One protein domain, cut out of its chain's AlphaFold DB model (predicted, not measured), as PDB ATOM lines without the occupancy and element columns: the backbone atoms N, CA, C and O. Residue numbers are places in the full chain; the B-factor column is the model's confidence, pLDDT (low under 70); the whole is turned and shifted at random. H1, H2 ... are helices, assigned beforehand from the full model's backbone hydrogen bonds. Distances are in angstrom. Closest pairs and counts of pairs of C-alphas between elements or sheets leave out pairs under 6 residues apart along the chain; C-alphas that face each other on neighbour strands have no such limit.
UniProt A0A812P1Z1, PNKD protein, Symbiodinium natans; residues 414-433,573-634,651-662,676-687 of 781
ATOM      1  N   PHE A 414     102.429 145.793  86.689       84.25
ATOM      2  CA  PHE A 414     103.828 145.626  86.263       84.25
ATOM      3  C   PHE A 414     104.837 145.817  87.414       84.25
ATOM      4  O   PHE A 414     105.996 145.410  87.284       84.25
ATOM      5  N   ASN A 415     104.425 146.399  88.547       77.31
ATOM      6  CA  ASN A 415     105.223 146.385  89.771       77.31
ATOM      7  C   ASN A 415     105.124 145.027  90.487       77.31
ATOM      8  O   ASN A 415     106.172 144.541  90.912       77.31
ATOM      9  N   THR A 416     103.947 144.383  90.551       82.75
ATOM     10  CA  THR A 416     103.804 143.040  91.156       82.75
ATOM     11  C   THR A 416     104.649 141.996  90.429       82.75
ATOM     12  O   THR A 416     105.414 141.281  91.072       82.75
ATOM     13  N   LEU A 417     104.628 141.978  89.085       84.25
ATOM     14  CA  LEU A 417     105.492 141.086  88.290       84.25
ATOM     15  C   LEU A 417     106.973 141.223  88.676       84.25
ATOM     16  O   LEU A 417     107.683 140.232  88.855       84.25
ATOM     17  N   ARG A 418     107.428 142.469  88.856       79.69
ATOM     18  CA  ARG A 418     108.810 142.787  89.232       79.69
ATOM     19  C   ARG A 418     109.151 142.330  90.652       79.69
ATOM     20  O   ARG A 418     110.316 142.046  90.913       79.69
ATOM     21  N   GLU A 419     108.165 142.245  91.543       79.06
ATOM     22  CA  GLU A 419     108.333 141.717  92.899       79.06
ATOM     23  C   GLU A 419     108.367 140.186  92.914       79.06
ATOM     24  O   GLU A 419     109.288 139.606  93.485       79.06
ATOM     25  N   HIS A 420     107.478 139.516  92.172       83.88
ATOM     26  CA  HIS A 420     107.561 138.067  91.943       83.88
ATOM     27  C   HIS A 420     108.946 137.655  91.410       83.88
ATOM     28  O   HIS A 420     109.534 136.675  91.867       83.88
ATOM     29  N   ALA A 421     109.549 138.462  90.534       83.31
ATOM     30  CA  ALA A 421     110.914 138.233  90.069       83.31
ATOM     31  C   ALA A 421     111.992 138.386  91.163       83.31
ATOM     32  O   ALA A 421     112.988 137.661  91.137       83.31
ATOM     33  N   ARG A 422     111.814 139.295  92.134       80.50
ATOM     34  CA  ARG A 422     112.710 139.403  93.302       80.50
ATOM     35  C   ARG A 422     112.607 138.186  94.209       80.50
ATOM     36  O   ARG A 422     113.639 137.734  94.702       80.50
ATOM     37  N   VAL A 423     111.402 137.642  94.391       82.06
ATOM     38  CA  VAL A 423     111.179 136.412  95.165       82.06
ATOM     39  C   VAL A 423     111.961 135.246  94.551       82.06
ATOM     40  O   VAL A 423     112.751 134.613  95.251       82.06
ATOM     41  N   LEU A 424     111.842 135.020  93.235       83.12
ATOM     42  CA  LEU A 424     112.575 133.942  92.550       83.12
ATOM     43  C   LEU A 424     114.102 134.117  92.625       83.12
ATOM     44  O   LEU A 424     114.824 133.149  92.867       83.12
ATOM     45  N   LEU A 425     114.612 135.343  92.460       81.44
ATOM     46  CA  LEU A 425     116.050 135.621  92.550       81.44
ATOM     47  C   LEU A 425     116.596 135.437  93.977       81.44
ATOM     48  O   LEU A 425     117.654 134.833  94.146       81.44
ATOM     49  N   THR A 426     115.863 135.888  94.998       78.00
ATOM     50  CA  THR A 426     116.231 135.706  96.417       78.00
ATOM     51  C   THR A 426     116.253 134.225  96.808       78.00
ATOM     52  O   THR A 426     117.187 133.782  97.482       78.00
ATOM     53  N   ALA A 427     115.278 133.435  96.343       77.94
ATOM     54  CA  ALA A 427     115.271 131.984  96.532       77.94
ATOM     55  C   ALA A 427     116.485 131.325  95.846       77.94
ATOM     56  O   ALA A 427     117.246 130.604  96.490       77.94
ATOM     57  N   THR A 428     116.745 131.668  94.577       77.94
ATOM     58  CA  THR A 428     117.901 131.165  93.802       77.94
ATOM     59  C   THR A 428     119.231 131.423  94.518       77.94
ATOM     60  O   THR A 428     120.070 130.529  94.609       77.94
ATOM     61  N   GLN A 429     119.429 132.627  95.068       75.12
ATOM     62  CA  GLN A 429     120.642 132.972  95.817       75.12
ATOM     63  C   GLN A 429     120.847 132.060  97.038       75.12
ATOM     64  O   GLN A 429     121.961 131.578  97.257       75.12
ATOM     65  N   ARG A 430     119.777 131.776  97.798       71.06
ATOM     66  CA  ARG A 430     119.824 130.938  99.011       71.06
ATOM     67  C   ARG A 430     120.010 129.441  98.733       71.06
ATOM     68  O   ARG A 430     120.568 128.758  99.585       71.06
ATOM     69  N   VAL A 431     119.628 128.945  97.554       69.75
ATOM     70  CA  VAL A 431     119.890 127.552  97.122       69.75
ATOM     71  C   VAL A 431     121.377 127.291  96.824       69.75
ATOM     72  O   VAL A 431     121.807 126.142  96.781       69.75
ATOM     73  N   GLY A 432     122.202 128.342  96.724       58.47
ATOM     74  CA  GLY A 432     123.660 128.217  96.798       58.47
ATOM     75  C   GLY A 432     124.400 128.642  95.536       58.47
ATOM     76  O   GLY A 432     125.214 127.886  95.009       58.47
ATOM     77  N   LEU A 433     124.203 129.887  95.089       52.50
ATOM     78  CA  LEU A 433     125.032 130.508  94.043       52.50
ATOM     79  C   LEU A 433     126.458 130.842  94.542       52.50
ATOM     80  O   LEU A 433     126.907 131.982  94.456       52.50
ATOM     81  N   GLU A 573     107.195 129.023 100.683       76.50
ATOM     82  CA  GLU A 573     106.886 128.165  99.535       76.50
ATOM     83  C   GLU A 573     105.744 128.741  98.679       76.50
ATOM     84  O   GLU A 573     105.839 128.755  97.453       76.50
ATOM     85  N   THR A 574     104.716 129.318  99.313       81.31
ATOM     86  CA  THR A 574     103.600 129.990  98.634       81.31
ATOM     87  C   THR A 574     104.080 131.183  97.806       81.31
ATOM     88  O   THR A 574     103.721 131.287  96.637       81.31
ATOM     89  N   SER A 575     104.941 132.055  98.346       81.75
ATOM     90  CA  SER A 575     105.495 133.195  97.594       81.75
ATOM     91  C   SER A 575     106.257 132.750  96.340       81.75
ATOM     92  O   SER A 575     106.110 133.355  95.278       81.75
ATOM     93  N   VAL A 576     107.059 131.684  96.444       84.12
ATOM     94  CA  VAL A 576     107.814 131.123  95.311       84.12
ATOM     95  C   VAL A 576     106.870 130.472  94.296       84.12
ATOM     96  O   VAL A 576     107.013 130.685  93.093       84.12
ATOM     97  N   LYS A 577     105.875 129.720  94.776       86.44
ATOM     98  CA  LYS A 577     104.849 129.058  93.966       86.44
ATOM     99  C   LYS A 577     104.036 130.053  93.138       86.44
ATOM    100  O   LYS A 577     103.917 129.860  91.930       86.44
ATOM    101  N   GLU A 578     103.518 131.121  93.744       87.38
ATOM    102  CA  GLU A 578     102.740 132.134  93.017       87.38
ATOM    103  C   GLU A 578     103.628 132.948  92.051       87.38
ATOM    104  O   GLU A 578     103.221 133.228  90.922       87.38
ATOM    105  N   ALA A 579     104.889 133.219  92.408       88.56
ATOM    106  CA  ALA A 579     105.838 133.850  91.491       88.56
ATOM    107  C   ALA A 579     106.158 132.977  90.256       88.56
ATOM    108  O   ALA A 579     106.195 133.489  89.135       88.56
ATOM    109  N   LEU A 580     106.336 131.658  90.429       88.31
ATOM    110  CA  LEU A 580     106.486 130.703  89.320       88.31
ATOM    111  C   LEU A 580     105.202 130.596  88.479       88.31
ATOM    112  O   LEU A 580     105.270 130.577  87.250       88.31
ATOM    113  N   LYS A 581     104.027 130.570  89.116       87.69
ATOM    114  CA  LYS A 581     102.726 130.572  88.429       87.69
ATOM    115  C   LYS A 581     102.592 131.751  87.464       87.69
ATOM    116  O   LYS A 581     102.322 131.537  86.288       87.69
ATOM    117  N   VAL A 582     102.840 132.982  87.916       88.81
ATOM    118  CA  VAL A 582     102.688 134.170  87.057       88.81
ATOM    119  C   VAL A 582     103.765 134.238  85.966       88.81
ATOM    120  O   VAL A 582     103.453 134.449  84.788       88.81
ATOM    121  N   LEU A 583     105.038 134.071  86.351       89.19
ATOM    122  CA  LEU A 583     106.186 134.375  85.489       89.19
ATOM    123  C   LEU A 583     106.622 133.222  84.578       89.19
ATOM    124  O   LEU A 583     107.350 133.467  83.621       89.19
ATOM    125  N   ALA A 584     106.225 131.980  84.867       87.00
ATOM    126  CA  ALA A 584     106.772 130.793  84.210       87.00
ATOM    127  C   ALA A 584     105.717 129.824  83.643       87.00
ATOM    128  O   ALA A 584     106.006 129.154  82.653       87.00
ATOM    129  N   VAL A 585     104.501 129.730  84.193       84.25
ATOM    130  CA  VAL A 585     103.456 128.867  83.600       84.25
ATOM    131  C   VAL A 585     102.995 129.454  82.250       84.25
ATOM    132  O   VAL A 585     102.745 130.658  82.190       84.25
ATOM    133  N   PRO A 586     102.880 128.665  81.159       77.75
ATOM    134  CA  PRO A 586     102.507 129.151  79.830       77.75
ATOM    135  C   PRO A 586     101.241 130.015  79.775       77.75
ATOM    136  O   PRO A 586     100.219 129.681  80.369       77.75
ATOM    137  N   ALA A 587     101.307 131.071  78.966       70.00
ATOM    138  CA  ALA A 587     100.329 132.152  78.786       70.00
ATOM    139  C   ALA A 587      98.850 131.771  78.530       70.00
ATOM    140  O   ALA A 587      97.976 132.622  78.652       70.00
ATOM    141  N   HIS A 588      98.569 130.527  78.141       69.06
ATOM    142  CA  HIS A 588      97.232 130.022  77.797       69.06
ATOM    143  C   HIS A 588      96.608 129.129  78.881       69.06
ATOM    144  O   HIS A 588      95.500 128.627  78.698       69.06
ATOM    145  N   LEU A 589      97.320 128.873  79.978       70.88
ATOM    146  CA  LEU A 589      96.799 128.115  81.109       70.88
ATOM    147  C   LEU A 589      96.270 129.101  82.150       70.88
ATOM    148  O   LEU A 589      97.055 129.833  82.743       70.88
ATOM    149  N   ALA A 590      94.954 129.096  82.382       67.94
ATOM    150  CA  ALA A 590      94.384 129.730  83.567       67.94
ATOM    151  C   ALA A 590      94.989 129.096  84.831       67.94
ATOM    152  O   ALA A 590      95.274 127.894  84.853       67.94
ATOM    153  N   VAL A 591      95.191 129.904  85.869       69.50
ATOM    154  CA  VAL A 591      95.955 129.537  87.070       69.50
ATOM    155  C   VAL A 591      95.163 129.768  88.366       69.50
ATOM    156  O   VAL A 591      95.536 129.244  89.414       69.50
ATOM    157  N   GLY A 592      94.057 130.517  88.307       66.75
ATOM    158  CA  GLY A 592      93.125 130.725  89.415       66.75
ATOM    159  C   GLY A 592      92.306 129.481  89.801       66.75
ATOM    160  O   GLY A 592      92.452 128.414  89.208       66.75
ATOM    161  N   PRO A 593      91.369 129.591  90.765       51.94
ATOM    162  CA  PRO A 593      90.723 128.458  91.456       51.94
ATOM    163  C   PRO A 593      89.767 127.587  90.605       51.94
ATOM    164  O   PRO A 593      88.959 126.837  91.150       51.94
ATOM    165  N   LYS A 594      89.836 127.686  89.273       52.25
ATOM    166  CA  LYS A 594      89.052 126.927  88.290       52.25
ATOM    167  C   LYS A 594      89.905 126.005  87.400       52.25
ATOM    168  O   LYS A 594      89.334 125.363  86.519       52.25
ATOM    169  N   VAL A 595      91.233 125.915  87.587       53.72
ATOM    170  CA  VAL A 595      92.077 125.046  86.738       53.72
ATOM    171  C   VAL A 595      91.616 123.576  86.825       53.72
ATOM    172  O   VAL A 595      91.535 123.039  87.929       53.72
ATOM    173  N   PRO A 596      91.365 122.868  85.703       49.41
ATOM    174  CA  PRO A 596      90.951 121.459  85.741       49.41
ATOM    175  C   PRO A 596      92.091 120.450  85.982       49.41
ATOM    176  O   PRO A 596      91.878 119.246  85.828       49.41
ATOM    177  N   CYS A 597      93.300 120.907  86.314       55.53
ATOM    178  CA  CYS A 597      94.427 120.073  86.733       55.53
ATOM    179  C   CYS A 597      94.926 120.517  88.113       55.53
ATOM    180  O   CYS A 597      94.676 121.642  88.544       55.53
ATOM    181  N   LYS A 598      95.640 119.635  88.822       66.94
ATOM    182  CA  LYS A 598      96.276 120.021  90.083       66.94
ATOM    183  C   LYS A 598      97.328 121.101  89.820       66.94
ATOM    184  O   LYS A 598      98.136 120.954  88.905       66.94
ATOM    185  N   GLU A 599      97.400 122.118  90.676       72.44
ATOM    186  CA  GLU A 599      98.410 123.179  90.542       72.44
ATOM    187  C   GLU A 599      99.846 122.625  90.536       72.44
ATOM    188  O   GLU A 599     100.695 123.098  89.789       72.44
ATOM    189  N   GLU A 600     100.119 121.583  91.329       72.31
ATOM    190  CA  GLU A 600     101.435 120.936  91.436       72.31
ATOM    191  C   GLU A 600     101.940 120.307  90.121       72.31
ATOM    192  O   GLU A 600     103.149 120.098  89.977       72.31
ATOM    193  N   ASP A 601     101.032 120.018  89.177       73.94
ATOM    194  CA  ASP A 601     101.285 119.475  87.834       73.94
ATOM    195  C   ASP A 601     101.399 120.558  86.741       73.94
ATOM    196  O   ASP A 601     101.685 120.221  85.591       73.94
ATOM    197  N   LEU A 602     101.194 121.846  87.059       79.06
ATOM    198  CA  LEU A 602     101.275 122.926  86.067       79.06
ATOM    199  C   LEU A 602     102.659 122.950  85.390       79.06
ATOM    200  O   LEU A 602     103.672 122.983  86.094       79.06
ATOM    201  N   PRO A 603     102.740 122.948  84.048       78.62
ATOM    202  CA  PRO A 603     104.014 122.998  83.347       78.62
ATOM    203  C   PRO A 603     104.634 124.396  83.433       78.62
ATOM    204  O   PRO A 603     103.939 125.401  83.307       78.62
ATOM    205  N   ILE A 604     105.954 124.458  83.582       81.88
ATOM    206  CA  ILE A 604     106.754 125.688  83.571       81.88
ATOM    207  C   ILE A 604     107.500 125.822  82.244       81.88
ATOM    208  O   ILE A 604     108.254 124.930  81.868       81.88
ATOM    209  N   SER A 605     107.322 126.953  81.561       84.69
ATOM    210  CA  SER A 605     108.111 127.372  80.402       84.69
ATOM    211  C   SER A 605     109.321 128.188  80.851       84.69
ATOM    212  O   SER A 605     109.194 129.247  81.473       84.69
ATOM    213  N   PHE A 606     110.516 127.723  80.486       84.44
ATOM    214  CA  PHE A 606     111.745 128.472  80.732       84.44
ATOM    215  C   PHE A 606     111.924 129.617  79.737       84.44
ATOM    216  O   PHE A 606     112.521 130.636  80.089       84.44
ATOM    217  N   ARG A 607     111.367 129.492  78.522       84.06
ATOM    218  CA  ARG A 607     111.332 130.592  77.548       84.06
ATOM    219  C   ARG A 607     110.499 131.769  78.065       84.06
ATOM    220  O   ARG A 607     111.017 132.885  78.058       84.06
ATOM    221  N   ARG A 608     109.284 131.521  78.578       86.50
ATOM    222  CA  ARG A 608     108.422 132.556  79.181       86.50
ATOM    223  C   ARG A 608     109.117 133.242  80.351       86.50
ATOM    224  O   ARG A 608     109.230 134.465  80.357       86.50
ATOM    225  N   LEU A 609     109.660 132.455  81.287       86.94
ATOM    226  CA  LEU A 609     110.391 132.992  82.436       86.94
ATOM    227  C   LEU A 609     111.542 133.897  81.996       86.94
ATOM    228  O   LEU A 609     111.654 135.021  82.480       86.94
ATOM    229  N   LYS A 610     112.364 133.446  81.037       85.88
ATOM    230  CA  LYS A 610     113.460 134.259  80.506       85.88
ATOM    231  C   LYS A 610     112.946 135.553  79.871       85.88
ATOM    232  O   LYS A 610     113.457 136.617  80.212       85.88
ATOM    233  N   ALA A 611     111.942 135.469  78.997       85.12
ATOM    234  CA  ALA A 611     111.378 136.626  78.306       85.12
ATOM    235  C   ALA A 611     110.858 137.669  79.306       85.12
ATOM    236  O   ALA A 611     111.304 138.816  79.290       85.12
ATOM    237  N   ILE A 612     110.000 137.276  80.252       85.19
ATOM    238  CA  ILE A 612     109.448 138.221  81.230       85.19
ATOM    239  C   ILE A 612     110.573 138.764  82.141       85.19
ATOM    240  O   ILE A 612     110.592 139.961  82.432       85.19
ATOM    241  N   CYS A 613     111.577 137.959  82.522       82.25
ATOM    242  CA  CYS A 613     112.761 138.445  83.246       82.25
ATOM    243  C   CYS A 613     113.560 139.508  82.468       82.25
ATOM    244  O   CYS A 613     113.887 140.559  83.033       82.25
ATOM    245  N   ASP A 614     113.838 139.275  81.183       80.69
ATOM    246  CA  ASP A 614     114.524 140.235  80.311       80.69
ATOM    247  C   ASP A 614     113.691 141.538  80.190       80.69
ATOM    248  O   ASP A 614     114.221 142.644  80.336       80.69
ATOM    249  N   HIS A 615     112.360 141.430  80.059       77.06
ATOM    250  CA  HIS A 615     111.429 142.573  80.050       77.06
ATOM    251  C   HIS A 615     111.396 143.357  81.362       77.06
ATOM    252  O   HIS A 615     111.206 144.578  81.354       77.06
ATOM    253  N   MET A 616     111.606 142.692  82.495       75.56
ATOM    254  CA  MET A 616     111.731 143.333  83.804       75.56
ATOM    255  C   MET A 616     113.112 143.977  84.028       75.56
ATOM    256  O   MET A 616     113.340 144.569  85.085       75.56
ATOM    257  N   ARG A 617     113.999 143.936  83.017       74.62
ATOM    258  CA  ARG A 617     115.385 144.441  83.032       74.62
ATOM    259  C   ARG A 617     116.251 143.765  84.102       74.62
ATOM    260  O   ARG A 617     117.112 144.401  84.712       74.62
ATOM    261  N   ILE A 618     116.017 142.474  84.333       72.62
ATOM    262  CA  ILE A 618     116.847 141.644  85.213       72.62
ATOM    263  C   ILE A 618     118.201 141.398  84.524       72.62
ATOM    264  O   ILE A 618     118.221 141.179  83.312       72.62
ATOM    265  N   PRO A 619     119.343 141.453  85.239       76.81
ATOM    266  CA  PRO A 619     120.639 141.185  84.624       76.81
ATOM    267  C   PRO A 619     120.691 139.760  84.064       76.81
ATOM    268  O   PRO A 619     120.304 138.820  84.756       76.81
ATOM    269  N   SER A 620     121.215 139.586  82.847       75.19
ATOM    270  CA  SER A 620     121.221 138.284  82.156       75.19
ATOM    271  C   SER A 620     121.902 137.187  82.975       75.19
ATOM    272  O   SER A 620     121.361 136.098  83.082       75.19
ATOM    273  N   ARG A 621     122.999 137.500  83.681       76.44
ATOM    274  CA  ARG A 621     123.659 136.562  84.611       76.44
ATOM    275  C   ARG A 621     122.740 136.052  85.729       76.44
ATOM    276  O   ARG A 621     122.896 134.925  86.185       76.44
ATOM    277  N   SER A 622     121.793 136.873  86.181       76.06
ATOM    278  CA  SER A 622     120.887 136.563  87.289       76.06
ATOM    279  C   SER A 622     119.666 135.774  86.793       76.06
ATOM    280  O   SER A 622     119.214 134.866  87.488       76.06
ATOM    281  N   SER A 623     119.170 136.043  85.575       78.12
ATOM    282  CA  SER A 623     118.151 135.194  84.931       78.12
ATOM    283  C   SER A 623     118.733 133.858  84.447       78.12
ATOM    284  O   SER A 623     118.102 132.824  84.639       78.12
ATOM    285  N   GLU A 624     119.963 133.834  83.931       81.69
ATOM    286  CA  GLU A 624     120.724 132.611  83.630       81.69
ATOM    287  C   GLU A 624     120.969 131.767  84.889       81.69
ATOM    288  O   GLU A 624     120.799 130.554  84.838       81.69
ATOM    289  N   ALA A 625     121.294 132.382  86.033       78.62
ATOM    290  CA  ALA A 625     121.457 131.671  87.304       78.62
ATOM    291  C   ALA A 625     120.141 131.059  87.828       78.62
ATOM    292  O   ALA A 625     120.130 129.902  88.252       78.62
ATOM    293  N   LEU A 626     119.028 131.804  87.752       82.88
ATOM    294  CA  LEU A 626     117.678 131.312  88.068       82.88
ATOM    295  C   LEU A 626     117.299 130.119  87.177       82.88
ATOM    296  O   LEU A 626     116.855 129.084  87.674       82.88
ATOM    297  N   LEU A 627     117.526 130.238  85.867       83.50
ATOM    298  CA  LEU A 627     117.297 129.156  84.911       83.50
ATOM    299  C   LEU A 627     118.204 127.953  85.182       83.50
ATOM    300  O   LEU A 627     117.722 126.828  85.139       83.50
ATOM    301  N   ALA A 628     119.480 128.167  85.511       82.94
ATOM    302  CA  ALA A 628     120.419 127.094  85.813       82.94
ATOM    303  C   ALA A 628     119.963 126.268  87.023       82.94
ATOM    304  O   ALA A 628     119.877 125.049  86.902       82.94
ATOM    305  N   VAL A 629     119.605 126.907  88.148       81.44
ATOM    306  CA  VAL A 629     119.052 126.223  89.339       81.44
ATOM    307  C   VAL A 629     117.764 125.474  88.990       81.44
ATOM    308  O   VAL A 629     117.642 124.283  89.277       81.44
ATOM    309  N   LEU A 630     116.833 126.123  88.286       81.50
ATOM    310  CA  LEU A 630     115.580 125.491  87.868       81.50
ATOM    311  C   LEU A 630     115.759 124.354  86.846       81.50
ATOM    312  O   LEU A 630     114.873 123.505  86.741       81.50
ATOM    313  N   GLN A 631     116.880 124.288  86.123       77.38
ATOM    314  CA  GLN A 631     117.185 123.256  85.125       77.38
ATOM    315  C   GLN A 631     118.131 122.151  85.615       77.38
ATOM    316  O   GLN A 631     118.343 121.191  84.868       77.38
ATOM    317  N   GLN A 632     118.664 122.229  86.843       71.19
ATOM    318  CA  GLN A 632     119.522 121.177  87.399       71.19
ATOM    319  C   GLN A 632     118.842 119.798  87.294       71.19
ATOM    320  O   GLN A 632     117.651 119.681  87.605       71.19
ATOM    321  N   PRO A 633     119.548 118.732  86.869       58.91
ATOM    322  CA  PRO A 633     119.054 117.380  87.080       58.91
ATOM    323  C   PRO A 633     118.973 117.170  88.594       58.91
ATOM    324  O   PRO A 633     119.980 117.280  89.287       58.91
ATOM    325  N   GLY A 634     117.766 116.948  89.111       52.38
ATOM    326  CA  GLY A 634     117.590 116.739  90.543       52.38
ATOM    327  C   GLY A 634     118.259 115.438  90.969       52.38
ATOM    328  O   GLY A 634     118.140 114.433  90.268       52.38
ATOM    329  N   VAL A 651      99.462 116.461  79.866       38.66
ATOM    330  CA  VAL A 651      98.496 117.251  80.641       38.66
ATOM    331  C   VAL A 651      97.087 116.681  80.429       38.66
ATOM    332  O   VAL A 651      96.362 117.078  79.515       38.66
ATOM    333  N   PHE A 652      96.687 115.742  81.290       34.69
ATOM    334  CA  PHE A 652      95.342 115.157  81.355       34.69
ATOM    335  C   PHE A 652      94.324 116.132  81.979       34.69
ATOM    336  O   PHE A 652      93.581 115.797  82.896       34.69
ATOM    337  N   CYS A 653      94.263 117.352  81.446       36.62
ATOM    338  CA  CYS A 653      93.124 118.239  81.641       36.62
ATOM    339  C   CYS A 653      91.904 117.664  80.894       36.62
ATOM    340  O   CYS A 653      92.034 117.144  79.781       36.62
ATOM    341  N   CYS A 654      90.712 117.754  81.491       35.84
ATOM    342  CA  CYS A 654      89.472 117.271  80.870       35.84
ATOM    343  C   CYS A 654      89.011 118.109  79.661       35.84
ATOM    344  O   CYS A 654      88.175 117.641  78.885       35.84
ATOM    345  N   CYS A 655      89.556 119.313  79.461       38.50
ATOM    346  CA  CYS A 655      89.300 120.111  78.264       38.50
ATOM    347  C   CYS A 655      90.012 119.498  77.050       38.50
ATOM    348  O   CYS A 655      91.227 119.284  77.066       38.50
ATOM    349  N   GLN A 656      89.269 119.257  75.963       37.78
ATOM    350  CA  GLN A 656      89.806 118.657  74.729       37.78
ATOM    351  C   GLN A 656      90.982 119.461  74.142       37.78
ATOM    352  O   GLN A 656      91.885 118.875  73.544       37.78
ATOM    353  N   SER A 657      91.009 120.774  74.395       40.56
ATOM    354  CA  SER A 657      92.066 121.734  74.058       40.56
ATOM    355  C   SER A 657      93.472 121.224  74.424       40.56
ATOM    356  O   SER A 657      94.365 121.197  73.572       40.56
ATOM    357  N   ALA A 658      93.668 120.737  75.658       35.56
ATOM    358  CA  ALA A 658      94.992 120.413  76.207       35.56
ATOM    359  C   ALA A 658      95.708 119.264  75.478       35.56
ATOM    360  O   ALA A 658      96.931 119.283  75.329       35.56
ATOM    361  N   ARG A 659      94.956 118.289  74.948       33.62
ATOM    362  CA  ARG A 659      95.528 117.158  74.194       33.62
ATOM    363  C   ARG A 659      96.186 117.588  72.879       33.62
ATOM    364  O   ARG A 659      97.076 116.890  72.402       33.62
ATOM    365  N   SER A 660      95.792 118.731  72.310       40.59
ATOM    366  CA  SER A 660      96.413 119.265  71.088       40.59
ATOM    367  C   SER A 660      97.768 119.942  71.343       40.59
ATOM    368  O   SER A 660      98.647 119.904  70.483       40.59
ATOM    369  N   ILE A 661      97.961 120.512  72.538       40.38
ATOM    370  CA  ILE A 661      99.130 121.330  72.894       40.38
ATOM    371  C   ILE A 661     100.377 120.449  73.029       40.38
ATOM    372  O   ILE A 661     101.410 120.726  72.421       40.38
ATOM    373  N   VAL A 662     100.253 119.324  73.742       38.69
ATOM    374  CA  VAL A 662     101.327 118.323  73.867       38.69
ATOM    375  C   VAL A 662     101.693 117.746  72.491       38.69
ATOM    376  O   VAL A 662     102.870 117.631  72.161       38.69
ATOM    377  N   LEU A 676     109.530 121.776  79.449       72.94
ATOM    378  CA  LEU A 676     108.478 121.902  80.453       72.94
ATOM    379  C   LEU A 676     108.737 120.965  81.644       72.94
ATOM    380  O   LEU A 676     108.853 119.752  81.464       72.94
ATOM    381  N   ILE A 677     108.790 121.520  82.859       76.75
ATOM    382  CA  ILE A 677     108.814 120.750  84.117       76.75
ATOM    383  C   ILE A 677     107.558 121.033  84.956       76.75
ATOM    384  O   ILE A 677     107.018 122.135  84.855       76.75
ATOM    385  N   PRO A 678     107.082 120.092  85.795       78.88
ATOM    386  CA  PRO A 678     105.965 120.349  86.707       78.88
ATOM    387  C   PRO A 678     106.322 121.367  87.798       78.88
ATOM    388  O   PRO A 678     107.434 121.343  88.331       78.88
ATOM    389  N   LEU A 679     105.356 122.198  88.200       81.06
ATOM    390  CA  LEU A 679     105.510 123.245  89.216       81.06
ATOM    391  C   LEU A 679     106.130 122.727  90.526       81.06
ATOM    392  O   LEU A 679     107.045 123.361  91.048       81.06
ATOM    393  N   ARG A 680     105.734 121.538  91.009       81.25
ATOM    394  CA  ARG A 680     106.346 120.921  92.208       81.25
ATOM    395  C   ARG A 680     107.864 120.731  92.107       81.25
ATOM    396  O   ARG A 680     108.560 120.908  93.098       81.25
ATOM    397  N   VAL A 681     108.377 120.417  90.915       80.31
ATOM    398  CA  VAL A 681     109.807 120.150  90.668       80.31
ATOM    399  C   VAL A 681     110.612 121.451  90.628       80.31
ATOM    400  O   VAL A 681     111.786 121.463  90.987       80.31
ATOM    401  N   ALA A 682     109.992 122.560  90.219       82.62
ATOM    402  CA  ALA A 682     110.595 123.887  90.318       82.62
ATOM    403  C   ALA A 682     110.591 124.411  91.763       82.62
ATOM    404  O   ALA A 682     111.597 124.947  92.223       82.62
ATOM    405  N   ILE A 683     109.492 124.205  92.501       82.88
ATOM    406  CA  ILE A 683     109.394 124.562  93.923       82.88
ATOM    407  C   ILE A 683     110.448 123.802  94.736       82.88
ATOM    408  O   ILE A 683     111.222 124.431  95.451       82.88
ATOM    409  N   SER A 684     110.582 122.483  94.553       81.19
ATOM    410  CA  SER A 684     111.594 121.674  95.255       81.19
ATOM    411  C   SER A 684     113.049 121.976  94.854       81.19
ATOM    412  O   SER A 684     113.962 121.388  95.424       81.19
ATOM    413  N   ARG A 685     113.277 122.848  93.860       82.25
ATOM    414  CA  ARG A 685     114.601 123.378  93.475       82.25
ATOM    415  C   ARG A 685     114.862 124.789  94.004       82.25
ATOM    416  O   ARG A 685     116.012 125.206  94.014       82.25
ATOM    417  N   LEU A 686     113.825 125.526  94.410       77.94
ATOM    418  CA  LEU A 686     113.934 126.885  94.961       77.94
ATOM    419  C   LEU A 686     113.745 126.930  96.484       77.94
ATOM    420  O   LEU A 686     114.310 127.802  97.142       77.94
ATOM    421  N   THR A 687     113.005 125.979  97.053       68.06
ATOM    422  CA  THR A 687     112.945 125.737  98.497       68.06
ATOM    423  C   THR A 687     114.113 124.825  98.898       68.06
ATOM    424  O   THR A 687     114.181 123.699  98.404       68.06
TER     425      THR A 687
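This is residues 414 to 433, 573 to 634, 651 to 662 and 676 to 687 of the 781 residues of the protein "PNKD protein" of Symbiodinium natans (UniProt A0A812P1Z1). A hairpin, H3 and H4, packs on a layer of crossed helices, H1, H2 and H6. The long link, residues 585 to 605, reaches toward a lone H5. The printed part has 106 residues and six named helices, H1 to H6; it is all helix and compact, with radius of gyration of the C-alphas 13.6 A and spans 41 by 31 by 23 A.

H1, residues 414 to 432, touches H2, residues 573 to 584; C-alphas 420 and 579 are closest, 4.6 A. H3, residues 606 to 615, and H4, residues 620 to 631, form a hairpin at a shallow tilt of 21 degrees. H6, residues 679 to 686, touches H1, H2 and H4; H5, residues 656 to 662, touches no helix. Every O i to N i+4 pair is within hydrogen-bond range in H2, H3 and H4; H5 has 0 of 3, but 3 of 4 O i to N i+3 pairs.

H1 runs 28.4 A from C-alpha 414 (103.828, 145.626, 86.263); H6 ends at C-alpha 686 (113.934, 126.885, 94.961).

C-alpha gaps across the cuts after 433, 634 and 662 are 19.1, 21.5 and 10.4 A. H5 has mean pLDDT 38.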